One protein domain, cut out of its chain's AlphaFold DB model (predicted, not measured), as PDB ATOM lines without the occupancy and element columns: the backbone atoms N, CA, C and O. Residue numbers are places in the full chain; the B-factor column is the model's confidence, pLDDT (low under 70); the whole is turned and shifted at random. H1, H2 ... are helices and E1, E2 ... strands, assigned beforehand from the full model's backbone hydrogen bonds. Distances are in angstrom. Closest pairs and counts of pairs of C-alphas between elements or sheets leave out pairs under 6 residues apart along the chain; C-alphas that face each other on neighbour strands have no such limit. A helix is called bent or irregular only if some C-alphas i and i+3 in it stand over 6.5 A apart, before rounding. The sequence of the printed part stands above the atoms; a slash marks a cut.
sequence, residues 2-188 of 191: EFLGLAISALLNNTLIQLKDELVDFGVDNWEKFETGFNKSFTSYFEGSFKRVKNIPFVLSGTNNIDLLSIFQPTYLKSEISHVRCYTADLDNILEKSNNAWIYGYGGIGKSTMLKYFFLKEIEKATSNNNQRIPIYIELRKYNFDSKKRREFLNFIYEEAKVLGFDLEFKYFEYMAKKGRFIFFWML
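Overview. This is residues 2 to 188 of the 191 residues of an uncharacterized protein of Streptococcus sp. DD04 (UniProt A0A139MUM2). A two-stranded parallel ribbon, E3 and E4, lies in the middle of the domain, with H5 packed over one face, H2 beyond the E3 edge, and H6 packing on E3 from the side away from H5. The long helices H1 and H2 form a hairpin that reaches past the ribbon, the first part of H1 crossing the end of H5, while a small hairpin of E1 and E2, with H4 next to E2, lies toward the opposite end of the domain from the turn between H1 and H2. The printed part has 187 residues with seven named helices and four named strands, in the order H1 H2 H3 E1 E2 H4 H5 E3 H6 H7 E4; the class is mostly helix, and the two sheets are E1 - E2, antiparallel, and E3 - E4, parallel. It is compact, with a radius of gyration of the C-alphas of 17.5 A and spans of 51 by 39 by 35 A; residues 145 to 150 stick out.

Arrangement. E3, residues 134 to 139, and E4, residues 182 to 187, are parallel neighbours at 19 degrees, with N 136 and O 183 at 2.8 A and N 185 and O 136 at 2.8 A, within hydrogen-bond range. Together with H6, residues 153 to 163, and H7, residues 170 to 178, they form a strand-helix-strand unit, two parallel neighbour strands with helices between them along the chain, and its crossover is right-handed. H6 and H7 only just touch, with 3 pairs of C-alphas within 8 A, the closest being Tyr 158 and Phe 170 at 7.2 A, at a steep tilt of 56 degrees, opposite ways. The closest C-alphas of H5, residues 111 to 127, and E3 are those of Phe 119 and Pro 135, 5.9 A apart; for H5 and E4 they are those of Leu 115 and Phe 185, 6.3 A. H1, residues 2 to 26, touches H5 with residues 4 to 11 alone, about perpendicular at 76 degrees, the closest C-alphas being those of Leu 11 and Ala 126, 5.0 A. H1 and H2, residues 31 to 53, are a helical hairpin and touch at Leu 12 and Asn 39, their closest C-alphas, 6.7 A, at a steep tilt of 42 degrees, opposite ways. H2 and H6 are close but not clearly touching, with the closest C-alphas, those of Tyr 45 and Ala 161, at 6.5 A. H3, residues 68 to 71, touches H5, the closest C-alphas being those of Leu 69 and Tyr 117, 6.5 A. E1, residues 76 to 78, and E2, residues 85 to 87, are an antiparallel hairpin with N 77 and O 86 at 2.9 A, within hydrogen-bond range. The closest C-alphas of E2 and H4, residues 92 to 95, are those of Cys 86 and Asn 93, 5.8 A; H4 is apart from E3 and E4. Every O i to N i+4 pair is within hydrogen-bond range in H6 and H7, against 19 of 21 in H1, 18 of 19 in H2 and 10 of 13 in H5; H3 and H4 are too short for such a pair.

Along the chain. H1, residues 2 to 26, begins at C-alpha 2 at (220.654, 227.657, 356.564) and is 34.0 A long; it has a kink of 58 degrees near residue 20 and is irregular, with C-alphas 18 and 21 7.9 A apart. H2, residues 31 to 53, is 31.9 A long, and H3, residues 68 to 71, follows it. E1, residues 76 to 78, E2, residues 85 to 87, and H4, residues 92 to 95, are short. H5, residues 111 to 127, is 26.1 A long and begins at C-alpha 111 at (240.480, 240.491, 371.397). E3, residues 134 to 139, is 16.7 A long, H6, residues 153 to 163, 15.7 A, and H7, residues 170 to 178, 12.2 A. E4, residues 182 to 187, is 16.0 A long and ends at C-alpha 187 at (236.907, 247.234, 368.317).

Size, cuts and confidence. The two C-alphas farthest apart are those of Asp 25 and Leu 60, 54.6 A. The printed part has no cut. The links H2 to H3, H4 to H5 and E3 to H6 are long. The mean pLDDT of the printed part is 86.9, and residues 2 to 3, 56 to 65 and 144 to 151 are under 70.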
ATOM      1  N   GLU A   2     222.045 227.891 356.147       62.78
ATOM      2  CA  GLU A   2     220.654 227.657 356.564       62.78
ATOM      3  C   GLU A   2     220.372 227.873 358.065       62.78
ATOM      4  O   GLU A   2     219.470 228.631 358.405       62.78
ATOM      5  N   PHE A   3     221.204 227.333 358.968       65.75
ATOM      6  CA  PHE A   3     221.040 227.522 360.422       65.75
ATOM      7  C   PHE A   3     221.095 228.994 360.862       65.75
ATOM      8  O   PHE A   3     220.311 229.445 361.693       65.75
ATOM      9  N   LEU A   4     221.999 229.769 360.261       75.19
ATOM     10  CA  LEU A   4     222.174 231.180 360.594       75.19
ATOM     11  C   LEU A   4     221.019 232.033 360.056       75.19
ATOM     12  O   LEU A   4     220.617 232.983 360.716       75.19
ATOM     13  N   GLY A   5     220.436 231.650 358.915       85.88
ATOM     14  CA  GLY A   5     219.210 232.262 358.399       85.88
ATOM     15  C   GLY A   5     218.026 232.089 359.354       85.88
ATOM     16  O   GLY A   5     217.343 233.063 359.653       85.88
ATOM     17  N   LEU A   6     217.830 230.882 359.898       88.69
ATOM     18  CA  LEU A   6     216.782 230.622 360.895       88.69
ATOM     19  C   LEU A   6     216.978 231.454 362.167       88.69
ATOM     20  O   LEU A   6     216.024 232.046 362.667       88.69
ATOM     21  N   ALA A   7     218.215 231.534 362.658       90.38
ATOM     22  CA  ALA A   7     218.541 232.307 363.849       90.38
ATOM     23  C   ALA A   7     218.297 233.814 363.659       90.38
ATOM     24  O   ALA A   7     217.725 234.462 364.532       90.38
ATOM     25  N   ILE A   8     218.645 234.368 362.494       92.50
ATOM     26  CA  ILE A   8     218.359 235.772 362.160       92.50
ATOM     27  C   ILE A   8     216.855 236.021 362.115       92.50
ATOM     28  O   ILE A   8     216.380 236.961 362.743       92.50
ATOM     29  N   SER A   9     216.094 235.176 361.417       92.81
ATOM     30  CA  SER A   9     214.637 235.323 361.347       92.81
ATOM     31  C   SER A   9     213.998 235.272 362.736       92.81
ATOM     32  O   SER A   9     213.137 236.095 363.042       92.81
ATOM     33  N   ALA A  10     214.453 234.361 363.604       92.81
ATOM     34  CA  ALA A  10     213.998 234.290 364.990       92.81
ATOM     35  C   ALA A  10     214.317 235.581 365.765       92.81
ATOM     36  O   ALA A  10     213.426 236.154 366.391       92.81
ATOM     37  N   LEU A  11     215.552 236.088 365.664       94.12
ATOM     38  CA  LEU A  11     215.985 237.330 366.313       94.12
ATOM     39  C   LEU A  11     215.118 238.528 365.903       94.12
ATOM     40  O   LEU A  11     214.677 239.309 366.750       94.12
ATOM     41  N   LEU A  12     214.886 238.681 364.598       94.50
ATOM     42  CA  LEU A  12     214.144 239.804 364.036       94.50
ATOM     43  C   LEU A  12     212.664 239.747 364.409       94.50
ATOM     44  O   LEU A  12     212.123 240.752 364.874       94.50
ATOM     45  N   ASN A  13     212.043 238.571 364.315       93.38
ATOM     46  CA  ASN A  13     210.657 238.377 364.734       93.38
ATOM     47  C   ASN A  13     210.477 238.661 366.229       93.38
ATOM     48  O   ASN A  13     209.574 239.405 366.609       93.38
ATOM     49  N   ASN A  14     211.367 238.139 367.078       91.75
ATOM     50  CA  ASN A  14     211.330 238.395 368.519       91.75
ATOM     51  C   ASN A  14     211.467 239.892 368.832       91.75
ATOM     52  O   ASN A  14     210.740 240.421 369.674       91.75
ATOM     53  N   THR A  15     212.348 240.595 368.114       92.31
ATOM     54  CA  THR A  15     212.527 242.045 368.272       92.31
ATOM     55  C   THR A  15     211.267 242.818 367.875       92.31
ATOM     56  O   THR A  15     210.852 243.719 368.601       92.31
ATOM     57  N   LEU A  16     210.635 242.463 366.752       93.44
ATOM     58  CA  LEU A  16     209.402 243.100 366.286       93.44
ATOM     59  C   LEU A  16     208.239 242.878 367.255       93.44
ATOM     60  O   LEU A  16     207.538 243.834 367.573       93.44
ATOM     61  N   ILE A  17     208.071 241.656 367.773       91.62
ATOM     62  CA  ILE A  17     207.039 241.337 368.773       91.62
ATOM     63  C   ILE A  17     207.182 242.238 370.004       91.62
ATOM     64  O   ILE A  17     206.195 242.772 370.495       91.62
ATOM     65  N   GLN A  18     208.409 242.446 370.479       89.38
ATOM     66  CA  GLN A  18     208.672 243.266 371.664       89.38
ATOM     67  C   GLN A  18     208.497 244.768 371.445       89.38
ATOM     68  O   GLN A  18     208.388 245.506 372.419       89.38
ATOM     69  N   LEU A  19     208.563 245.227 370.199       90.75
ATOM     70  CA  LEU A  19     208.568 246.644 369.857       90.75
ATOM     71  C   LEU A  19     207.290 247.110 369.172       90.75
ATOM     72  O   LEU A  19     207.174 248.305 368.926       90.75
ATOM     73  N   LYS A  20     206.370 246.206 368.826       91.31
ATOM     74  CA  LYS A  20     205.232 246.525 367.963       91.31
ATOM     75  C   LYS A  20     204.425 247.712 368.471       91.31
ATOM     76  O   LYS A  20     204.361 248.724 367.780       91.31
ATOM     77  N   ASP A  21     203.886 247.606 369.679       91.06
ATOM     78  CA  ASP A  21     203.048 248.657 370.261       91.06
ATOM     79  C   ASP A  21     203.852 249.956 370.425       91.06
ATOM     80  O   ASP A  21     203.437 251.025 369.988       91.06
ATOM     81  N   GLU A  22     205.086 249.837 370.923       92.12
ATOM     82  CA  GLU A  22     206.000 250.962 371.119       92.12
ATOM     83  C   GLU A  22     206.365 251.705 369.822       92.12
ATOM     84  O   GLU A  22     206.639 252.903 369.863       92.12
ATOM     85  N   LEU A  23     206.458 251.010 368.688       91.31
ATOM     86  CA  LEU A  23     206.800 251.587 367.387       91.31
ATOM     87  C   LEU A  23     205.577 252.179 366.689       91.31
ATOM     88  O   LEU A  23     205.705 253.200 366.015       91.31
ATOM     89  N   VAL A  24     204.406 251.564 366.863       90.38
ATOM     90  CA  VAL A  24     203.132 252.135 366.414       90.38
ATOM     91  C   VAL A  24     202.896 253.464 367.132       90.38
ATOM     92  O   VAL A  24     202.720 254.480 366.462       90.38
ATOM     93  N   ASP A  25     203.043 253.497 368.459       91.88
ATOM     94  CA  ASP A  25     202.931 254.722 369.263       91.88
ATOM     95  C   ASP A  25     203.982 255.779 368.891       91.88
ATOM     96  O   ASP A  25     203.734 256.982 368.979       91.88
ATOM     97  N   PHE A  26     205.167 255.346 368.451       90.69
ATOM     98  CA  PHE A  26     206.229 256.242 367.990       90.69
ATOM     99  C   PHE A  26     205.928 256.899 366.628       90.69
ATOM    100  O   PHE A  26     206.569 257.895 366.285       90.69
ATOM    101  N   GLY A  27     204.968 256.377 365.856       88.69
ATOM    102  CA  GLY A  27     204.549 256.940 364.566       88.69
ATOM    103  C   GLY A  27     204.812 256.044 363.353       88.69
ATOM    104  O   GLY A  27     205.059 256.548 362.256       88.69
ATOM    105  N   VAL A  28     204.813 254.718 363.522       92.44
ATOM    106  CA  VAL A  28     204.747 253.786 362.384       92.44
ATOM    107  C   VAL A  28     203.301 253.700 361.886       92.44
ATOM    108  O   VAL A  28     202.494 252.948 362.425       92.44
ATOM    109  N   ASP A  29     202.991 254.433 360.814       85.38
ATOM    110  CA  ASP A  29     201.629 254.489 360.251       85.38
ATOM    111  C   ASP A  29     201.222 253.208 359.501       85.38
ATOM    112  O   ASP A  29     200.057 252.817 359.487       85.38
ATOM    113  N   ASN A  30     202.182 252.546 358.844       93.00
ATOM    114  CA  ASN A  30     201.958 251.295 358.118       93.00
ATOM    115  C   ASN A  30     202.904 250.214 358.644       93.00
ATOM    116  O   ASN A  30     204.063 250.121 358.224       93.00
ATOM    117  N   TRP A  31     202.378 249.396 359.559       94.31
ATOM    118  CA  TRP A  31     203.125 248.331 360.217       94.31
ATOM    119  C   TRP A  31     203.662 247.287 359.234       94.31
ATOM    120  O   TRP A  31     204.842 246.968 359.289       94.31
ATOM    121  N   GLU A  32     202.849 246.802 358.293       94.38
ATOM    122  CA  GLU A  32     203.265 245.755 357.343       94.38
ATOM    123  C   GLU A  32     204.433 246.215 356.458       94.38
ATOM    124  O   GLU A  32     205.405 245.483 356.226       94.38
ATOM    125  N   LYS A  33     204.378 247.470 355.994       94.69
ATOM    126  CA  LYS A  33     205.461 248.082 355.221       94.69
ATOM    127  C   LYS A  33     206.716 248.261 356.072       94.69
ATOM    128  O   LYS A  33     207.818 248.002 355.583       94.69
ATOM    129  N   PHE A  34     206.562 248.698 357.322       96.12
ATOM    130  CA  PHE A  34     207.675 248.841 358.256       96.12
ATOM    131  C   PHE A  34     208.332 247.492 358.554       96.12
ATOM    132  O   PHE A  34     209.544 247.378 358.417       96.12
ATOM    133  N   GLU A  35     207.550 246.470 358.886       96.50
ATOM    134  CA  GLU A  35     208.006 245.107 359.160       96.50
ATOM    135  C   GLU A  35     208.780 244.524 357.971       96.50
ATOM    136  O   GLU A  35     209.888 244.009 358.132       96.50
ATOM    137  N   THR A  36     208.258 244.695 356.753       96.19
ATOM    138  CA  THR A  36     208.953 244.288 355.522       96.19
ATOM    139  C   THR A  36     210.297 245.010 355.370       96.19
ATOM    140  O   THR A  36     211.320 244.384 355.074       96.19
ATOM    141  N   GLY A  37     210.317 246.329 355.590       96.94
ATOM    142  CA  GLY A  37     211.531 247.145 355.523       96.94
ATOM    143  C   GLY A  37     212.553 246.779 356.599       96.94
ATOM    144  O   GLY A  37     213.736 246.633 356.300       96.94
ATOM    145  N   PHE A  38     212.097 246.561 357.831       97.06
ATOM    146  CA  PHE A  38     212.895 246.130 358.974       97.06
ATOM    147  C   PHE A  38     213.585 244.795 358.688       97.06
ATOM    148  O   PHE A  38     214.812 244.708 358.774       97.06
ATOM    149  N   ASN A  39     212.816 243.784 358.270       96.62
ATOM    150  CA  ASN A  39     213.340 242.454 357.979       96.62
ATOM    151  C   ASN A  39     214.366 242.495 356.844       96.62
ATOM    152  O   ASN A  39     215.465 241.953 356.982       96.62
ATOM    153  N   LYS A  40     214.061 243.200 355.748       96.56
ATOM    154  CA  LYS A  40     214.990 243.365 354.621       96.56
ATOM    155  C   LYS A  40     216.278 244.079 355.039       96.56
ATOM    156  O   LYS A  40     217.373 243.640 354.679       96.56
ATOM    157  N   SER A  41     216.144 245.168 355.789       97.06
ATOM    158  CA  SER A  41     217.250 246.015 356.238       97.06
ATOM    159  C   SER A  41     218.218 245.248 357.142       97.06
ATOM    160  O   SER A  41     219.420 245.195 356.866       97.06
ATOM    161  N   PHE A  42     217.710 244.582 358.182       96.81
ATOM    162  CA  PHE A  42     218.567 243.827 359.093       96.81
ATOM    163  C   PHE A  42     219.123 242.544 358.473       96.81
ATOM    164  O   PHE A  42     220.277 242.212 358.738       96.81
ATOM    165  N   THR A  43     218.369 241.855 357.613       95.56
ATOM    166  CA  THR A  43     218.900 240.696 356.872       95.56
ATOM    167  C   THR A  43     220.105 241.106 356.029       95.56
ATOM    168  O   THR A  43     221.166 240.494 356.134       95.56
ATOM    169  N   SER A  44     219.985 242.209 355.280       95.44
ATOM    170  CA  SER A  44     221.080 242.754 354.465       95.44
ATOM    171  C   SER A  44     222.294 243.123 355.324       95.44
ATOM    172  O   SER A  44     223.420 242.732 355.014       95.44
ATOM    173  N   TYR A  45     222.060 243.803 356.453       96.31
ATOM    174  CA  TYR A  45     223.095 244.116 357.438       96.31
ATOM    175  C   TYR A  45     223.830 242.863 357.945       96.31
ATOM    176  O   TYR A  45     225.065 242.848 358.005       96.31
ATOM    177  N   PHE A  46     223.103 241.804 358.307       95.12
ATOM    178  CA  PHE A  46     223.704 240.572 358.813       95.12
ATOM    179  C   PHE A  46     224.490 239.835 357.730       95.12
ATOM    180  O   PHE A  46     225.620 239.417 357.985       95.12
ATOM    181  N   GLU A  47     223.974 239.750 356.504       92.25
ATOM    182  CA  GLU A  47     224.707 239.195 355.362       92.25
ATOM    183  C   GLU A  47     226.025 239.939 355.109       92.25
ATOM    184  O   GLU A  47     227.080 239.314 354.939       92.25
ATOM    185  N   GLY A  48     225.989 241.275 355.122       91.62
ATOM    186  CA  GLY A  48     227.179 242.115 355.022       91.62
ATOM    187  C   GLY A  48     228.152 241.875 356.177       91.62
ATOM    188  O   GLY A  48     229.364 241.773 355.967       91.62
ATOM    189  N   SER A  49     227.629 241.732 357.395       91.88
ATOM    190  CA  SER A  49     228.421 241.504 358.605       91.88
ATOM    191  C   SER A  49     229.117 240.144 358.583       91.88
ATOM    192  O   SER A  49     230.325 240.078 358.824       91.88
ATOM    193  N   PHE A  50     228.427 239.058 358.213       89.56
ATOM    194  CA  PHE A  50     229.027 237.717 358.154       89.56
ATOM    195  C   PHE A  50     230.175 237.625 357.169       89.56
ATOM    196  O   PHE A  50     231.183 236.995 357.491       89.56
ATOM    197  N   LYS A  51     230.080 238.305 356.021       85.56
ATOM    198  CA  LYS A  51     231.189 238.383 355.059       85.56
ATOM    199  C   LYS A  51     232.473 238.931 355.699       85.56
ATOM    200  O   LYS A  51     233.558 238.554 355.268       85.56
ATOM    201  N   ARG A  52     232.371 239.777 356.736       83.31
ATOM    202  CA  ARG A  52     233.517 240.374 357.449       83.31
ATOM    203  C   ARG A  52     233.983 239.594 358.679       83.31
ATOM    204  O   ARG A  52     235.160 239.679 359.040       83.31
ATOM    205  N   VAL A  53     233.074 238.906 359.373       84.88
ATOM    206  CA  VAL A  53     233.369 238.334 360.703       84.88
ATOM    207  C   VAL A  53     233.442 236.814 360.731       84.88
ATOM    208  O   VAL A  53     234.150 236.279 361.580       84.88
ATOM    209  N   LYS A  54     232.734 236.122 359.831       79.38
ATOM    210  CA  LYS A  54     232.570 234.666 359.901       79.38
ATOM    211  C   LYS A  54     233.856 233.910 359.571       79.38
ATOM    212  O   LYS A  54     234.178 232.917 360.211       79.38
ATOM    213  N   ASN A  55     234.569 234.393 358.563       76.88
ATOM    214  CA  ASN A  55     235.698 233.695 357.975       76.88
ATOM    215  C   ASN A  55     237.008 234.336 358.423       76.88
ATOM    216  O   ASN A  55     237.209 235.538 358.234       76.88
ATOM    217  N   ILE A  56     237.902 233.529 358.992       69.50
ATOM    218  CA  ILE A  56     239.245 233.972 359.374       69.50
ATOM    219  C   ILE A  56     240.266 233.371 358.403       69.50
ATOM    220  O   ILE A  56     240.249 232.154 358.195       69.50
ATOM    221  N   PRO A  57     241.172 234.191 357.833       63.50
ATOM    222  CA  PRO A  57     242.296 233.684 357.059       63.50
ATOM    223  C   PRO A  57     243.183 232.824 357.960       63.50
ATOM    224  O   PRO A  57     243.722 233.312 358.954       63.50
ATOM    225  N   PHE A  58     243.336 231.547 357.625       63.31
ATOM    226  CA  PHE A  58     244.204 230.643 358.366       63.31
ATOM    227  C   PHE A  58     245.518 230.465 357.601       63.31
ATOM    228  O   PHE A  58     245.544 229.909 356.506       63.31
ATOM    229  N   VAL A  59     246.615 230.972 358.175       59.53
ATOM    230  CA  VAL A  59     247.933 231.066 357.512       59.53
ATOM    231  C   VAL A  59     248.436 229.706 357.016       59.53
ATOM    232  O   VAL A  59     249.088 229.631 355.982       59.53
ATOM    233  N   LEU A  60     248.110 228.625 357.728       57.34
ATOM    234  CA  LEU A  60     248.615 227.285 357.428       57.34
ATOM    235  C   LEU A  60     247.774 226.514 356.395       57.34
ATOM    236  O   LEU A  60     248.238 225.483 355.919       57.34
ATOM    237  N   SER A  61     246.559 226.963 356.041       53.34
ATOM    238  CA  SER A  61     245.664 226.195 355.151       53.34
ATOM    239  C   SER A  61     245.671 226.641 353.689       53.34
ATOM    240  O   SER A  61     244.931 226.063 352.899       53.34
ATOM    241  N   GLY A  62     246.491 227.626 353.305       52.62
ATOM    242  CA  GLY A  62     246.760 228.012 351.911       52.62
ATOM    243  C   GLY A  62     245.595 228.654 351.138       52.62
ATOM    244  O   GLY A  62     245.830 229.588 350.379       52.62
ATOM    245  N   THR A  63     244.350 228.207 351.326       54.31
ATOM    246  CA  THR A  63     243.191 228.632 350.518       54.31
ATOM    247  C   THR A  63     241.829 228.551 351.217       54.31
ATOM    248  O   THR A  63     240.863 229.098 350.687       54.31
ATOM    249  N   ASN A  64     241.705 227.952 352.407       57.16
ATOM    250  CA  ASN A  64     240.388 227.738 353.020       57.16
ATOM    251  C   ASN A  64     240.161 228.647 354.233       57.16
ATOM    252  O   ASN A  64     240.749 228.451 355.298       57.16
ATOM    253  N   ASN A  65     239.271 229.625 354.056       67.44
ATOM    254  CA  ASN A  65     238.628 230.359 355.142       67.44
ATOM    255  C   ASN A  65     237.954 229.367 356.102       67.44
ATOM    256  O   ASN A  65     237.120 228.571 355.669       67.44
ATOM    257  N   ILE A  66     238.297 229.429 357.389       77.38
ATOM    258  CA  ILE A  66     237.702 228.560 358.412       77.38
ATOM    259  C   ILE A  66     236.613 229.337 359.157       77.38
ATOM    260  O   ILE A  66     236.776 230.530 359.433       77.38
ATOM    261  N   ASP A  67     235.504 228.657 359.458       84.62
ATOM    262  CA  ASP A  67     234.417 229.199 360.275       84.62
ATOM    263  C   ASP A  67     234.936 229.505 361.685       84.62
ATOM    264  O   ASP A  67     235.396 228.609 362.391       84.62
ATOM    265  N   LEU A  68     234.877 230.770 362.108       88.50
ATOM    266  CA  LEU A  68     235.359 231.193 363.423       88.50
ATOM    267  C   LEU A  68     234.732 230.368 364.558       88.50
ATOM    268  O   LEU A  68     235.427 230.018 365.512       88.50
ATOM    269  N   LEU A  69     233.445 230.032 364.460       88.19
ATOM    270  CA  LEU A  69     232.757 229.297 365.521       88.19
ATOM    271  C   LEU A  69     233.319 227.887 365.739       88.19
ATOM    272  O   LEU A  69     233.258 227.394 366.862       88.19
ATOM    273  N   SER A  70     233.891 227.251 364.710       87.75
ATOM    274  CA  SER A  70     234.430 225.889 364.828       87.75
ATOM    275  C   SER A  70     235.836 225.835 365.425       87.75
ATOM    276  O   SER A  70     236.258 224.778 365.886       87.75
ATOM    277  N   ILE A  71     236.560 226.959 365.432       88.00
ATOM    278  CA  ILE A  71     237.958 227.024 365.887       88.00
ATOM    279  C   ILE A  71     238.170 227.898 367.119       88.00
ATOM    280  O   ILE A  71     239.266 227.898 367.682       88.00
ATOM    281  N   PHE A  72     237.170 228.684 367.526       91.00
ATOM    282  CA  PHE A  72     237.318 229.562 368.676       91.00
ATOM    283  C   PHE A  72     237.533 228.744 369.952       91.00
ATOM    284  O   PHE A  72     236.732 227.880 370.297       91.00
ATOM    285  N   GLN A  73     238.615 229.053 370.660       92.19
ATOM    286  CA  GLN A  73     238.965 228.462 371.946       92.19
ATOM    287  C   GLN A  73     238.611 229.477 373.039       92.19
ATOM    288  O   GLN A  73     239.291 230.505 373.146       92.19
ATOM    289  N   PRO A  74     237.549 229.245 373.831       92.88
ATOM    290  CA  PRO A  74     237.219 230.122 374.940       92.88
ATOM    291  C   PRO A  74     238.354 230.206 375.963       92.88
ATOM    292  O   PRO A  74     239.105 229.258 376.182       92.88
ATOM    293  N   THR A  75     238.459 231.352 376.619       92.12
ATOM    294  CA  THR A  75     239.472 231.642 377.632       92.12
ATOM    295  C   THR A  75     238.830 232.339 378.829       92.12
ATOM    296  O   THR A  75     237.605 232.413 378.942       92.12
ATOM    297  N   TYR A  76     239.647 232.843 379.747       92.81
ATOM    298  CA  TYR A  76     239.197 233.603 380.903       92.81
ATOM    299  C   TYR A  76     239.623 235.061 380.799       92.81
ATOM    300  O   TYR A  76     240.795 235.372 380.587       92.81
ATOM    301  N   LEU A  77     238.674 235.961 381.036       92.81
ATOM    302  CA  LEU A  77     238.960 237.353 381.350       92.81
ATOM    303  C   LEU A  77     239.179 237.476 382.851       92.81
ATOM    304  O   LEU A  77     238.372 236.996 383.651       92.81
ATOM    305  N   LYS A  78     240.274 238.130 383.231       91.50
ATOM    306  CA  LYS A  78     240.526 238.529 384.611       91.50
ATOM    307  C   LYS A  78     239.934 239.919 384.821       91.50
ATOM    308  O   LYS A  78     240.250 240.834 384.067       91.50
ATOM    309  N   SER A  79     239.096 240.065 385.839       89.00
ATOM    310  CA  SER A  79     238.639 241.376 386.289       89.00
ATOM    311  C   SER A  79     239.759 242.107 387.040       89.00
ATOM    312  O   SER A  79     240.504 241.498 387.807       89.00
ATOM    313  N   GLU A  80     239.883 243.416 386.820       87.19
ATOM    314  CA  GLU A  80     240.800 244.277 387.586       87.19
ATOM    315  C   GLU A  80     240.206 244.709 388.929       87.19
ATOM    316  O   GLU A  80     240.928 244.968 389.884       87.19
ATOM    317  N   ILE A  81     238.875 244.772 389.009       84.06
ATOM    318  CA  ILE A  81     238.146 245.252 390.190       84.06
ATOM    319  C   ILE A  81     237.677 244.113 391.102       84.06
ATOM    320  O   ILE A  81     237.230 244.357 392.218       84.06
ATOM    321  N   SER A  82     237.744 242.863 390.640       80.25
ATOM    322  CA  SER A  82     237.327 241.692 391.411       80.25
ATOM    323  C   SER A  82     238.226 240.491 391.130       80.25
ATOM    324  O   SER A  82     238.824 240.371 390.067       80.25
ATOM    325  N   HIS A  83     238.286 239.542 392.064       79.94
ATOM    326  CA  HIS A  83     239.004 238.275 391.862       79.94
ATOM    327  C   HIS A  83     238.251 237.284 390.956       79.94
ATOM    328  O   HIS A  83     238.673 236.138 390.793       79.94
ATOM    329  N   VAL A  84     237.133 237.712 390.366       82.81
ATOM    330  CA  VAL A  84     236.292 236.883 389.506       82.81
ATOM    331  C   VAL A  84     236.936 236.752 388.130       82.81
ATOM    332  O   VAL A  84     237.425 237.721 387.546       82.81
ATOM    333  N   ARG A  85     236.913 235.528 387.603       87.31
ATOM    334  CA  ARG A  85     237.261 235.236 386.214       87.31
ATOM    335  C   ARG A  85     235.982 234.990 385.425       87.31
ATOM    336  O   ARG A  85     235.147 234.203 385.859       87.31
ATOM    337  N   CYS A  86     235.852 235.631 384.271       90.38
ATOM    338  CA  CYS A  86     234.717 235.441 383.370       90.38
ATOM    339  C   CYS A  86     235.132 234.526 382.221       90.38
ATOM    340  O   CYS A  86     236.096 234.822 381.513       90.38
ATOM    341  N   TYR A  87     234.419 233.417 382.043       93.19
ATOM    342  CA  TYR A  87     234.680 232.476 380.959       93.19
ATOM    343  C   TYR A  87     234.056 232.974 379.651       93.19
ATOM    344  O   TYR A  87     232.867 233.280 379.606       93.19
ATOM    345  N   THR A  88     234.840 233.047 378.575       92.62
ATOM    346  CA  THR A  88     234.445 233.712 377.318       92.62
ATOM    347  C   THR A  88     233.703 232.804 376.340       92.62
ATOM    348  O   THR A  88     233.629 233.126 375.155       92.62
ATOM    349  N   ALA A  89     233.204 231.649 376.783       91.50
ATOM    350  CA  ALA A  89     232.337 230.813 375.949       91.50
ATOM    351  C   ALA A  89     230.944 231.435 375.785       91.50
ATOM    352  O   ALA A  89     230.264 231.176 374.798       91.50
ATOM    353  N   ASP A  90     230.551 232.273 376.744       90.69
ATOM    354  CA  ASP A  90     229.271 232.955 376.756       90.69
ATOM    355  C   ASP A  90     229.459 234.412 377.201       90.69
ATOM    356  O   ASP A  90     230.146 234.690 378.188       90.69
ATOM    357  N   LEU A  91     228.870 235.340 376.448       92.38
ATOM    358  CA  LEU A  91     228.859 236.762 376.763       92.38
ATOM    359  C   LEU A  91     228.078 237.074 378.047       92.38
ATOM    360  O   LEU A  91     228.429 238.023 378.750       92.38
ATOM    361  N   ASP A  92     227.077 236.266 378.394       91.31
ATOM    362  CA  ASP A  92     226.245 236.465 379.582       91.31
ATOM    363  C   ASP A  92     227.091 236.401 380.862       91.31
ATOM    364  O   ASP A  92     226.903 237.211 381.767       91.31
ATOM    365  N   ASN A  93     228.156 235.589 380.876       91.62
ATOM    366  CA  ASN A  93     229.129 235.541 381.976       91.62
ATOM    367  C   ASN A  93     229.816 236.893 382.253       91.62
ATOM    368  O   ASN A  93     230.354 237.111 383.344       91.62
ATOM    369  N   ILE A  94     229.869 237.776 381.251       91.56
ATOM    370  CA  ILE A  94     230.401 239.138 381.354       91.56
ATOM    371  C   ILE A  94     229.263 240.108 381.696       91.56
ATOM    372  O   ILE A  94     229.415 240.923 382.609       91.56
ATOM    373  N   LEU A  95     228.127 240.007 381.000       90.12
ATOM    374  CA  LEU A  95     226.987 240.915 381.170       90.12
ATOM    375  C   LEU A  95     226.328 240.808 382.547       90.12
ATOM    376  O   LEU A  95     225.873 241.818 383.077       90.12
ATOM    377  N   GLU A  96     226.361 239.631 383.175       89.62
ATOM    378  CA  GLU A  96     225.971 239.440 384.576       89.62
ATOM    379  C   GLU A  96     226.738 240.347 385.544       89.62
ATOM    380  O   GLU A  96     226.261 240.630 386.642       89.62
ATOM    381  N   LYS A  97     227.964 240.749 385.189       88.50
ATOM    382  CA  LYS A  97     228.815 241.583 386.045       88.50
ATOM    383  C   LYS A  97     228.662 243.061 385.719       88.50
ATOM    384  O   LYS A  97     228.769 243.890 386.619       88.50
ATOM    385  N   SER A  98     228.442 243.398 384.449       88.75
ATOM    386  CA  SER A  98     228.234 244.774 384.005       88.75
ATOM    387  C   SER A  98     227.600 244.833 382.617       88.75
ATOM    388  O   SER A  98     228.024 244.136 381.701       88.75
ATOM    389  N   ASN A  99     226.678 245.781 382.420       89.50
ATOM    390  CA  ASN A  99     226.125 246.111 381.101       89.50
ATOM    391  C   ASN A  99     227.163 246.718 380.141       89.50
ATOM    392  O   ASN A  99     226.942 246.744 378.935       89.50
ATOM    393  N   ASN A 100     228.285 247.215 380.674       90.50
ATOM    394  CA  ASN A 100     229.383 247.797 379.909       90.50
ATOM    395  C   ASN A 100     230.706 247.164 380.344       90.50
ATOM    396  O   ASN A 100     231.054 247.201 381.526       90.50
ATOM    397  N   ALA A 101     231.470 246.631 379.395       90.44
ATOM    398  CA  ALA A 101     232.761 246.012 379.672       90.44
ATOM    399  C   ALA A 101     233.856 246.611 378.790       90.44
ATOM    400  O   ALA A 101     233.697 246.742 377.575       90.44
ATOM    401  N   TRP A 102     234.990 246.944 379.403       90.31
ATOM    402  CA  TRP A 102     236.208 247.318 378.693       90.31
ATOM    403  C   TRP A 102     237.206 246.176 378.781       90.31
ATOM    404  O   TRP A 102     237.620 245.777 379.865       90.31
ATOM    405  N   ILE A 103     237.581 245.648 377.620       90.19
ATOM    406  CA  ILE A 103     238.493 244.517 377.510       90.19
ATOM    407  C   ILE A 103     239.775 245.008 376.854       90.19
ATOM    408  O   ILE A 103     239.775 245.427 375.694       90.19
ATOM    409  N   TYR A 104     240.880 244.916 377.584       90.88
ATOM    410  CA  TYR A 104     242.199 245.302 377.103       90.88
ATOM    411  C   TYR A 104     243.193 244.143 377.222       90.88
ATOM    412  O   TYR A 104     242.906 243.090 377.783       90.88
ATOM    413  N   GLY A 105     244.358 244.312 376.607       89.06
ATOM    414  CA  GLY A 105     245.418 243.310 376.573       89.06
ATOM    415  C   GLY A 105     246.348 243.541 375.390       89.06
ATOM    416  O   GLY A 105     246.064 244.377 374.526       89.06
ATOM    417  N   TYR A 106     247.429 242.774 375.314       88.69
ATOM    418  CA  TYR A 106     248.445 242.920 374.270       88.69
ATOM    419  C   TYR A 106     247.906 242.701 372.846       88.69
ATOM    420  O   TYR A 106     246.832 242.121 372.621       88.69
ATOM    421  N   GLY A 107     248.648 243.201 371.857       85.56
ATOM    422  CA  GLY A 107     248.416 242.877 370.451       85.56
ATOM    423  C   GLY A 107     248.512 241.366 370.222       85.56
ATOM    424  O   GLY A 107     249.310 240.691 370.858       85.56
ATOM    425  N   GLY A 108     247.656 240.817 369.359       84.88
ATOM    426  CA  GLY A 108     247.672 239.384 369.039       84.88
ATOM    427  C   GLY A 108     246.973 238.455 370.043       84.88
ATOM    428  O   GLY A 108     246.693 237.322 369.686       84.88
ATOM    429  N   ILE A 109     246.569 238.925 371.233       89.62
ATOM    430  CA  ILE A 109     245.907 238.080 372.259       89.62
ATOM    431  C   ILE A 109     244.480 237.608 371.889       89.62
ATOM    432  O   ILE A 109     243.811 236.955 372.678       89.62
ATOM    433  N   GLY A 110     243.971 237.968 370.706       89.44
ATOM    434  CA  GLY A 110     242.669 237.488 370.224       89.44
ATOM    435  C   GLY A 110     241.448 238.344 370.588       89.44
ATOM    436  O   GLY A 110     240.328 237.905 370.356       89.44
ATOM    437  N   LYS A 111     241.614 239.586 371.075       90.94
ATOM    438  CA  LYS A 111     240.480 240.491 371.397       90.94
ATOM    439  C   LYS A 111     239.471 240.638 370.248       90.94
ATOM    440  O   LYS A 111     238.266 240.591 370.463       90.94
ATOM    441  N   SER A 112     239.965 240.803 369.016       89.69
ATOM    442  CA  SER A 112     239.102 240.907 367.829       89.69
ATOM    443  C   SER A 112     238.395 239.616 367.495       89.69
ATOM    444  O   SER A 112     237.206 239.652 367.191       89.69
ATOM    445  N   THR A 113     239.103 238.501 367.600       91.38
ATOM    446  CA  THR A 113     238.542 237.168 367.415       91.38
ATOM    447  C   THR A 113     237.416 236.915 368.415       91.38
ATOM    448  O   THR A 113     236.336 236.499 368.018       91.38
ATOM    449  N   MET A 114     237.618 237.262 369.688       93.31
ATOM    450  CA  MET A 114     236.615 237.106 370.741       93.31
ATOM    451  C   MET A 114     235.374 237.981 370.522       93.31
ATOM    452  O   MET A 114     234.259 237.493 370.651       93.31
ATOM    453  N   LEU A 115     235.533 239.253 370.144       93.75
ATOM    454  CA  LEU A 115     234.377 240.119 369.873       93.75
ATOM    455  C   LEU A 115     233.573 239.655 368.649       93.75
ATOM    456  O   LEU A 115     232.346 239.717 368.664       93.75
ATOM    457  N   LYS A 116     234.244 239.143 367.608       93.25
ATOM    458  CA  LYS A 116     233.577 238.512 366.457       93.25
ATOM    459  C   LYS A 116     232.862 237.219 366.857       93.25
ATOM    460  O   LYS A 116     231.759 236.971 366.386       93.25
ATOM    461  N   TYR A 117     233.468 236.429 367.741       93.50
ATOM    462  CA  TYR A 117     232.856 235.222 368.288       93.50
ATOM    463  C   TYR A 117     231.574 235.557 369.055       93.50
ATOM    464  O   TYR A 117     230.532 234.988 368.746       93.50
ATOM    465  N   PHE A 118     231.610 236.533 369.970       94.31
ATOM    466  CA  PHE A 118     230.412 236.972 370.690       94.31
ATOM    467  C   PHE A 118     229.321 237.466 369.747       94.31
ATOM    468  O   PHE A 118     228.183 237.034 369.878       94.31
ATOM    469  N   PHE A 119     229.660 238.281 368.745       94.75
ATOM    470  CA  PHE A 119     228.694 238.705 367.731       94.75
ATOM    471  C   PHE A 119     227.982 237.515 367.064       94.75
ATOM    472  O   PHE A 119     226.761 237.523 366.943       94.75
ATOM    473  N   LEU A 120     228.726 236.480 366.656       92.88
ATOM    474  CA  LEU A 120     228.151 235.289 366.025       92.88
ATOM    475  C   LEU A 120     227.308 234.464 367.009       92.88
ATOM    476  O   LEU A 120     226.204 234.050 366.661       92.88
ATOM    477  N   LYS A 121     227.799 234.249 368.236       91.75
ATOM    478  CA  LYS A 121     227.089 233.483 369.273       91.75
ATOM    479  C   LYS A 121     225.790 234.148 369.707       91.75
ATOM    480  O   LYS A 121     224.806 233.442 369.906       91.75
ATOM    481  N   GLU A 122     225.766 235.473 369.821       91.69
ATOM    482  CA  GLU A 122     224.546 236.199 370.181       91.69
ATOM    483  C   GLU A 122     223.438 235.990 369.145       91.69
ATOM    484  O   GLU A 122     222.282 235.822 369.526       91.69
ATOM    485  N   ILE A 123     223.789 235.889 367.858       91.25
ATOM    486  CA  ILE A 123     222.829 235.563 366.794       91.25
ATOM    487  C   ILE A 123     222.340 234.118 366.930       91.25
ATOM    488  O   ILE A 123     221.140 233.886 366.859       91.25
ATOM    489  N   GLU A 124     223.226 233.138 367.160       88.25
ATOM    490  CA  GLU A 124     222.818 231.725 367.313       88.25
ATOM    491  C   GLU A 124     221.823 231.506 368.461       88.25
ATOM    492  O   GLU A 124     220.877 230.721 368.334       88.25
ATOM    493  N   LYS A 125     222.021 232.220 369.573       86.88
ATOM    494  CA  LYS A 125     221.164 232.139 370.761       86.88
ATOM    495  C   LYS A 125     219.715 232.608 370.505       86.88
ATOM    496  O   LYS A 125     218.836 232.282 371.298       86.88
ATOM    497  N   ALA A 126     219.426 233.296 369.398       81.94
ATOM    498  CA  ALA A 126     218.078 233.785 369.071       81.94
ATOM    499  C   ALA A 126     217.029 232.698 368.885       81.94
ATOM    500  O   ALA A 126     215.832 232.955 368.988       81.94
ATOM    501  N   THR A 127     217.476 231.473 368.629       79.56
ATOM    502  CA  THR A 127     216.596 230.308 368.515       79.56
ATOM    503  C   THR A 127     216.161 229.744 369.869       79.56
ATOM    504  O   THR A 127     215.182 229.005 369.926       79.56
ATOM    505  N   SER A 128     216.860 230.080 370.957       80.69
ATOM    506  CA  SER A 128     216.620 229.538 372.300       80.69
ATOM    507  C   SER A 128     216.278 230.597 373.351       80.69
ATOM    508  O   SER A 128     215.832 230.243 374.442       80.69
ATOM    509  N   ASN A 129     216.452 231.886 373.044       76.81
ATOM    510  CA  ASN A 129     216.144 232.995 373.940       76.81
ATOM    511  C   ASN A 129     215.355 234.086 373.203       76.81
ATOM    512  O   ASN A 129     215.823 234.651 372.218       76.81
ATOM    513  N   ASN A 130     214.174 234.423 373.725       72.88
ATOM    514  CA  ASN A 130     213.297 235.413 373.105       72.88
ATOM    515  C   ASN A 130     213.607 236.853 373.532       72.88
ATOM    516  O   ASN A 130     213.155 237.772 372.864       72.88
ATOM    517  N   ASN A 131     214.372 237.085 374.607       74.00
ATOM    518  CA  ASN A 131     214.680 238.426 375.124       74.00
ATOM    519  C   ASN A 131     216.062 238.924 374.682       74.00
ATOM    520  O   ASN A 131     216.901 239.301 375.501       74.00
ATOM    521  N   GLN A 132     216.318 238.877 373.378       82.25
ATOM    522  CA  GLN A 132     217.626 239.199 372.831       82.25
ATOM    523  C   GLN A 132     217.727 240.589 372.233       82.25
ATOM    524  O   GLN A 132     216.766 241.165 371.729       82.25
ATOM    525  N   ARG A 133     218.954 241.103 372.268       91.81
ATOM    526  CA  ARG A 133     219.342 242.353 371.630       91.81
ATOM    527  C   ARG A 133     219.963 242.047 370.275       91.81
ATOM    528  O   ARG A 133     220.726 241.095 370.143       91.81
ATOM    529  N   ILE A 134     219.705 242.898 369.291       94.94
ATOM    530  CA  ILE A 134     220.343 242.826 367.980       94.94
ATOM    531  C   ILE A 134     221.843 243.136 368.145       94.94
ATOM    532  O   ILE A 134     222.193 244.235 368.595       94.94
ATOM    533  N   PRO A 135     222.753 242.212 367.793       95.44
ATOM    534  CA  PRO A 135     224.177 242.453 367.922       95.44
ATOM    535  C   PRO A 135     224.690 243.338 366.787       95.44
ATOM    536  O   PRO A 135     224.449 243.083 365.605       95.44
ATOM    537  N   ILE A 136     225.444 244.374 367.150       95.00
ATOM    538  CA  ILE A 136     226.064 245.311 366.216       95.00
ATOM    539  C   ILE A 136     227.584 245.288 366.396       95.00
ATOM    540  O   ILE A 136     228.089 245.659 367.454       95.00
ATOM    541  N   TYR A 137     228.321 244.860 365.365       92.38
ATOM    542  CA  TYR A 137     229.788 244.821 365.382       92.38
ATOM    543  C   TYR A 137     230.382 245.990 364.600       92.38
ATOM    544  O   TYR A 137     230.067 246.183 363.426       92.38
ATOM    545  N   ILE A 138     231.273 246.755 365.236       87.81
ATOM    546  CA  ILE A 138     231.818 247.994 364.667       87.81
ATOM    547  C   ILE A 138     233.322 248.075 364.895       87.81
ATOM    548  O   ILE A 138     233.825 247.923 366.013       87.81
ATOM    549  N   GLU A 139     234.048 248.400 363.830       84.25
ATOM    550  CA  GLU A 139     235.464 248.737 363.906       84.25
ATOM    551  C   GLU A 139     235.640 250.255 364.025       84.25
ATOM    552  O   GLU A 139     235.431 251.005 363.071       84.25
ATOM    553  N   LEU A 140     236.094 250.726 365.190       82.12
ATOM    554  CA  LEU A 140     236.243 252.159 365.474       82.12
ATOM    555  C   LEU A 140     237.432 252.809 364.752       82.12
ATOM    556  O   LEU A 140     237.629 254.016 364.863       82.12
ATOM    557  N   ARG A 141     238.226 252.044 363.987       77.56
ATOM    558  CA  ARG A 141     239.386 252.574 363.252       77.56
ATOM    559  C   ARG A 141     239.011 253.780 362.394       77.56
ATOM    560  O   ARG A 141     239.762 254.742 362.384       77.56
ATOM    561  N   LYS A 142     237.858 253.743 361.718       73.56
ATOM    562  CA  LYS A 142     237.383 254.832 360.849       73.56
ATOM    563  C   LYS A 142     236.908 256.062 361.618       73.56
ATOM    564  O   LYS A 142     237.096 257.171 361.132       73.56
ATOM    565  N   TYR A 143     236.352 255.873 362.816       75.06
ATOM    566  CA  TYR A 143     235.884 256.972 363.663       75.06
ATOM    567  C   TYR A 143     237.019 257.952 363.998       75.06
ATOM    568  O   TYR A 143     236.814 259.160 364.020       75.06
ATOM    569  N   ASN A 144     238.240 257.436 364.176       66.88
ATOM    570  CA  ASN A 144     239.410 258.246 364.516       66.88
ATOM    571  C   ASN A 144     239.948 259.107 363.355       66.88
ATOM    572  O   ASN A 144     240.733 260.017 363.610       66.88
ATOM    573  N   PHE A 145     239.574 258.829 362.100       66.62
ATOM    574  CA  PHE A 145     240.112 259.535 360.924       66.62
ATOM    575  C   PHE A 145     239.219 260.677 360.416       66.62
ATOM    576  O   PHE A 145     239.674 261.474 359.595       66.62
ATOM    577  N   ASP A 146     237.978 260.801 360.898       62.69
ATOM    578  CA  ASP A 146     237.067 261.871 360.478       62.69
ATOM    579  C   ASP A 146     237.282 263.133 361.338       62.69
ATOM    580  O   ASP A 146     236.732 263.299 362.426       62.69
ATOM    581  N   SER A 147     238.165 264.018 360.866       54.62
ATOM    582  CA  SER A 147     238.560 265.257 361.562       54.62
ATOM    583  C   SER A 147     237.526 266.386 361.460       54.62
ATOM    584  O   SER A 147     237.605 267.368 362.202       54.62
ATOM    585  N   LYS A 148     236.539 266.274 360.562       51.38
ATOM    586  CA  LYS A 148     235.556 267.330 360.293       51.38
ATOM    587  C   LYS A 148     234.194 266.924 360.840       51.38
ATOM    588  O   LYS A 148     233.358 266.380 360.132       51.38
ATOM    589  N   LYS A 149     233.977 267.318 362.099       52.81
ATOM    590  CA  LYS A 149     232.821 267.021 362.960       52.81
ATOM    591  C   LYS A 149     232.888 265.593 363.490       52.81
ATOM    592  O   LYS A 149     232.641 264.637 362.766       52.81
ATOM    593  N   ARG A 150     233.120 265.458 364.801       52.59
ATOM    594  CA  ARG A 150     232.645 264.273 365.517       52.59
ATOM    595  C   ARG A 150     231.145 264.192 365.244       52.59
ATOM    596  O   ARG A 150     230.384 264.970 365.814       52.59
ATOM    597  N   ARG A 151     230.730 263.337 364.307       58.91
ATOM    598  CA  ARG A 151     229.323 262.956 364.191       58.91
ATOM    599  C   ARG A 151     228.925 262.424 365.560       58.91
ATOM    600  O   ARG A 151     229.744 261.800 366.236       58.91
ATOM    601  N   GLU A 152     227.693 262.687 365.973       81.31
ATOM    602  CA  GLU A 152     227.133 262.003 367.134       81.31
ATOM    603  C   GLU A 152     227.420 260.500 366.998       81.31
ATOM    604  O   GLU A 152     227.254 259.939 365.913       81.31
ATOM    605  N   PHE A 153     227.947 259.863 368.048       85.12
ATOM    606  CA  PHE A 153     228.496 258.505 367.949       85.12
ATOM    607  C   PHE A 153     227.479 257.521 367.352       85.12
ATOM    608  O   PHE A 153     227.833 256.698 366.515       85.12
ATOM    609  N   LEU A 154     226.196 257.684 367.685       89.44
ATOM    610  CA  LEU A 154     225.104 256.886 367.135       89.44
ATOM    611  C   LEU A 154     224.918 257.058 365.617       89.44
ATOM    612  O   LEU A 154     224.663 256.075 364.926       89.44
ATOM    613  N   ASN A 155     225.119 258.267 365.080       90.06
ATOM    614  CA  ASN A 155     225.130 258.506 363.633       90.06
ATOM    615  C   ASN A 155     226.292 257.768 362.964       90.06
ATOM    616  O   ASN A 155     226.110 257.168 361.912       90.06
ATOM    617  N   PHE A 156     227.484 257.763 363.569       89.62
ATOM    618  CA  PHE A 156     228.604 256.985 363.032       89.62
ATOM    619  C   PHE A 156     228.283 255.484 362.977       89.62
ATOM    620  O   PHE A 156     228.533 254.841 361.960       89.62
ATOM    621  N   ILE A 157     227.697 254.940 364.048       92.12
ATOM    622  CA  ILE A 157     227.259 253.540 364.094       92.12
ATOM    623  C   ILE A 157     226.256 253.247 362.973       92.12
ATOM    624  O   ILE A 157     226.408 252.257 362.258       92.12
ATOM    625  N   TYR A 158     225.248 254.108 362.822       93.81
ATOM    626  CA  TYR A 158     224.231 253.981 361.785       93.81
ATOM    627  C   TYR A 158     224.859 253.961 360.386       93.81
ATOM    628  O   TYR A 158     224.585 253.050 359.611       93.81
ATOM    629  N   GLU A 159     225.768 254.889 360.087       91.81
ATOM    630  CA  GLU A 159     226.463 254.943 358.796       91.81
ATOM    631  C   GLU A 159     227.318 253.694 358.536       91.81
ATOM    632  O   GLU A 159     227.292 253.145 357.434       91.81
ATOM    633  N   GLU A 160     228.030 253.173 359.540       91.12
ATOM    634  CA  GLU A 160     228.768 251.912 359.385       91.12
ATOM    635  C   GLU A 160     227.832 250.718 359.143       91.12
ATOM    636  O   GLU A 160     228.168 249.834 358.347       91.12
ATOM    637  N   ALA A 161     226.645 250.705 359.758       94.06
ATOM    638  CA  ALA A 161     225.614 249.714 359.465       94.06
ATOM    639  C   ALA A 161     225.071 249.866 358.031       94.06
ATOM    640  O   ALA A 161     224.871 248.856 357.353       94.06
ATOM    641  N   LYS A 162     224.908 251.093 357.508       94.50
ATOM    642  CA  LYS A 162     224.488 251.316 356.110       94.50
ATOM    643  C   LYS A 162     225.491 250.769 355.105       94.50
ATOM    644  O   LYS A 162     225.100 250.141 354.124       94.50
ATOM    645  N   VAL A 163     226.790 250.922 355.372       92.50
ATOM    646  CA  VAL A 163     227.857 250.325 354.543       92.50
ATOM    647  C   VAL A 163     227.750 248.791 354.501       92.50
ATOM    648  O   VAL A 163     228.244 248.156 353.570       92.50
ATOM    649  N   LEU A 164     227.112 248.180 355.502       92.88
ATOM    650  CA  LEU A 164     226.841 246.744 355.576       92.88
ATOM    651  C   LEU A 164     225.497 246.338 354.952       92.88
ATOM    652  O   LEU A 164     225.195 245.151 354.943       92.88
ATOM    653  N   GLY A 165     224.722 247.278 354.405       94.31
ATOM    654  CA  GLY A 165     223.429 247.022 353.766       94.31
ATOM    655  C   GLY A 165     222.210 247.388 354.616       94.31
ATOM    656  O   GLY A 165     221.091 247.142 354.178       94.31
ATOM    657  N   PHE A 166     222.396 247.972 355.805       96.69
ATOM    658  CA  PHE A 166     221.285 248.484 356.608       96.69
ATOM    659  C   PHE A 166     220.596 249.669 355.911       96.69
ATOM    660  O   PHE A 166     221.249 250.635 355.516       96.69
ATOM    661  N   ASP A 167     219.273 249.623 355.805       95.88
ATOM    662  CA  ASP A 167     218.464 250.642 355.134       95.88
ATOM    663  C   ASP A 167     217.104 250.847 355.822       95.88
ATOM    664  O   ASP A 167     216.036 250.675 355.240       95.88
ATOM    665  N   LEU A 168     217.144 251.181 357.114       95.56
ATOM    666  CA  LEU A 168     215.991 251.706 357.848       95.56
ATOM    667  C   LEU A 168     216.212 253.199 358.127       95.56
ATOM    668  O   LEU A 168     217.357 253.636 358.276       95.56
ATOM    669  N   GLU A 169     215.143 253.996 358.215       95.25
ATOM    670  CA  GLU A 169     215.266 255.413 358.584       95.25
ATOM    671  C   GLU A 169     215.964 255.569 359.945       95.25
ATOM    672  O   GLU A 169     215.689 254.825 360.893       95.25
ATOM    673  N   PHE A 170     216.836 256.577 360.059       95.25
ATOM    674  CA  PHE A 170     217.618 256.821 361.275       95.25
ATOM    675  C   PHE A 170     216.745 256.958 362.528       95.25
ATOM    676  O   PHE A 170     217.100 256.406 363.561       95.25
ATOM    677  N   LYS A 171     215.575 257.605 362.435       94.75
ATOM    678  CA  LYS A 171     214.656 257.788 363.574       94.75
ATOM    679  C   LYS A 171     214.270 256.465 364.250       94.75
ATOM    680  O   LYS A 171     214.199 256.396 365.472       94.75
ATOM    681  N   TYR A 172     214.073 255.397 363.473       95.25
ATOM    682  CA  TYR A 172     213.731 254.083 364.015       95.25
ATOM    683  C   TYR A 172     214.956 253.399 364.616       95.25
ATOM    684  O   TYR A 172     214.864 252.787 365.676       95.25
ATOM    685  N   PHE A 173     216.118 253.533 363.970       95.44
ATOM    686  CA  PHE A 173     217.382 253.050 364.525       95.44
ATOM    687  C   PHE A 173     217.695 253.718 365.869       95.44
ATOM    688  O   PHE A 173     217.990 253.041 366.853       95.44
ATOM    689  N   GLU A 174     217.563 255.040 365.935       95.38
ATOM    690  CA  GLU A 174     217.743 255.829 367.146       95.38
ATOM    691  C   GLU A 174     216.755 255.413 368.240       95.38
ATOM    692  O   GLU A 174     217.154 255.203 369.388       95.38
ATOM    693  N   TYR A 175     215.480 255.240 367.888       94.81
ATOM    694  CA  TYR A 175     214.459 254.773 368.818       94.81
ATOM    695  C   TYR A 175     214.812 253.406 369.418       94.81
ATOM    696  O   TYR A 175     214.854 253.252 370.639       94.81
ATOM    697  N   MET A 176     215.159 252.428 368.577       94.69
ATOM    698  CA  MET A 176     215.571 251.091 369.020       94.69
ATOM    699  C   MET A 176     216.815 251.130 369.917       94.69
ATOM    700  O   MET A 176     216.885 250.399 370.908       94.69
ATOM    701  N   ALA A 177     217.772 252.013 369.620       94.06
ATOM    702  CA  ALA A 177     218.949 252.215 370.458       94.06
ATOM    703  C   ALA A 177     218.581 252.772 371.840       94.06
ATOM    704  O   ALA A 177     219.039 252.234 372.849       94.06
ATOM    705  N   LYS A 178     217.697 253.776 371.906       92.69
ATOM    706  CA  LYS A 178     217.188 254.340 373.172       92.69
ATOM    707  C   LYS A 178     216.433 253.307 374.011       92.69
ATOM    708  O   LYS A 178     216.488 253.362 375.235       92.69
ATOM    709  N   LYS A 179     215.777 252.338 373.367       92.38
ATOM    710  CA  LYS A 179     215.081 251.217 374.024       92.38
ATOM    711  C   LYS A 179     215.996 250.049 374.407       92.38
ATOM    712  O   LYS A 179     215.511 249.037 374.899       92.38
ATOM    713  N   GLY A 180     217.311 250.160 374.189       92.00
ATOM    714  CA  GLY A 180     218.272 249.121 374.570       92.00
ATOM    715  C   GLY A 180     218.153 247.834 373.749       92.00
ATOM    716  O   GLY A 180     218.527 246.764 374.226       92.00
ATOM    717  N   ARG A 181     217.633 247.926 372.517       93.31
ATOM    718  CA  ARG A 181     217.405 246.774 371.627       93.31
ATOM    719  C   ARG A 181     218.666 246.303 370.913       93.31
ATOM    720  O   ARG A 181     218.628 245.282 370.239       93.31
ATOM    721  N   PHE A 182     219.780 247.012 371.082       95.19
ATOM    722  CA  PHE A 182     221.078 246.642 370.530       95.19
ATOM    723  C   PHE A 182     222.055 246.219 371.618       95.19
ATOM    724  O   PHE A 182     222.065 246.771 372.719       95.19
ATOM    725  N   ILE A 183     222.927 245.276 371.271       94.88
ATOM    726  CA  ILE A 183     224.178 245.041 371.982       94.88
ATOM    727  C   ILE A 183     225.332 245.396 371.058       94.88
ATOM    728  O   ILE A 183     225.418 244.922 369.926       94.88
ATOM    729  N   PHE A 184     226.210 246.272 371.530       94.62
ATOM    730  CA  PHE A 184     227.273 246.807 370.703       94.62
ATOM    731  C   PHE A 184     228.621 246.167 371.033       94.62
ATOM    732  O   PHE A 184     229.061 246.162 372.181       94.62
ATOM    733  N   PHE A 185     229.309 245.692 369.999       93.94
ATOM    734  CA  PHE A 185     230.678 245.200 370.068       93.94
ATOM    735  C   PHE A 185     231.597 246.171 369.337       93.94
ATOM    736  O   PHE A 185     231.545 246.297 368.110       93.94
ATOM    737  N   TRP A 186     232.463 246.846 370.087       89.81
ATOM    738  CA  TRP A 186     233.368 247.849 369.537       89.81
ATOM    739  C   TRP A 186     234.812 247.380 369.568       89.81
ATOM    740  O   TRP A 186     235.348 247.008 370.612       89.81
ATOM    741  N   MET A 187     235.474 247.458 368.418       87.25
ATOM    742  CA  MET A 187     236.907 247.234 368.317       87.25
ATOM    743  C   MET A 187     237.651 248.564 368.234       87.25
ATOM    744  O   MET A 187     237.628 249.224 367.192       87.25
ATOM    745  N   LEU A 188     238.367 248.920 369.303       79.31
ATOM    746  CA  LEU A 188     239.349 249.998 369.273       79.31
ATOM    747  C   LEU A 188     240.729 249.424 368.945       79.31
ATOM    748  O   LEU A 188     241.240 248.552 369.645       79.31
TER     749      LEU A 188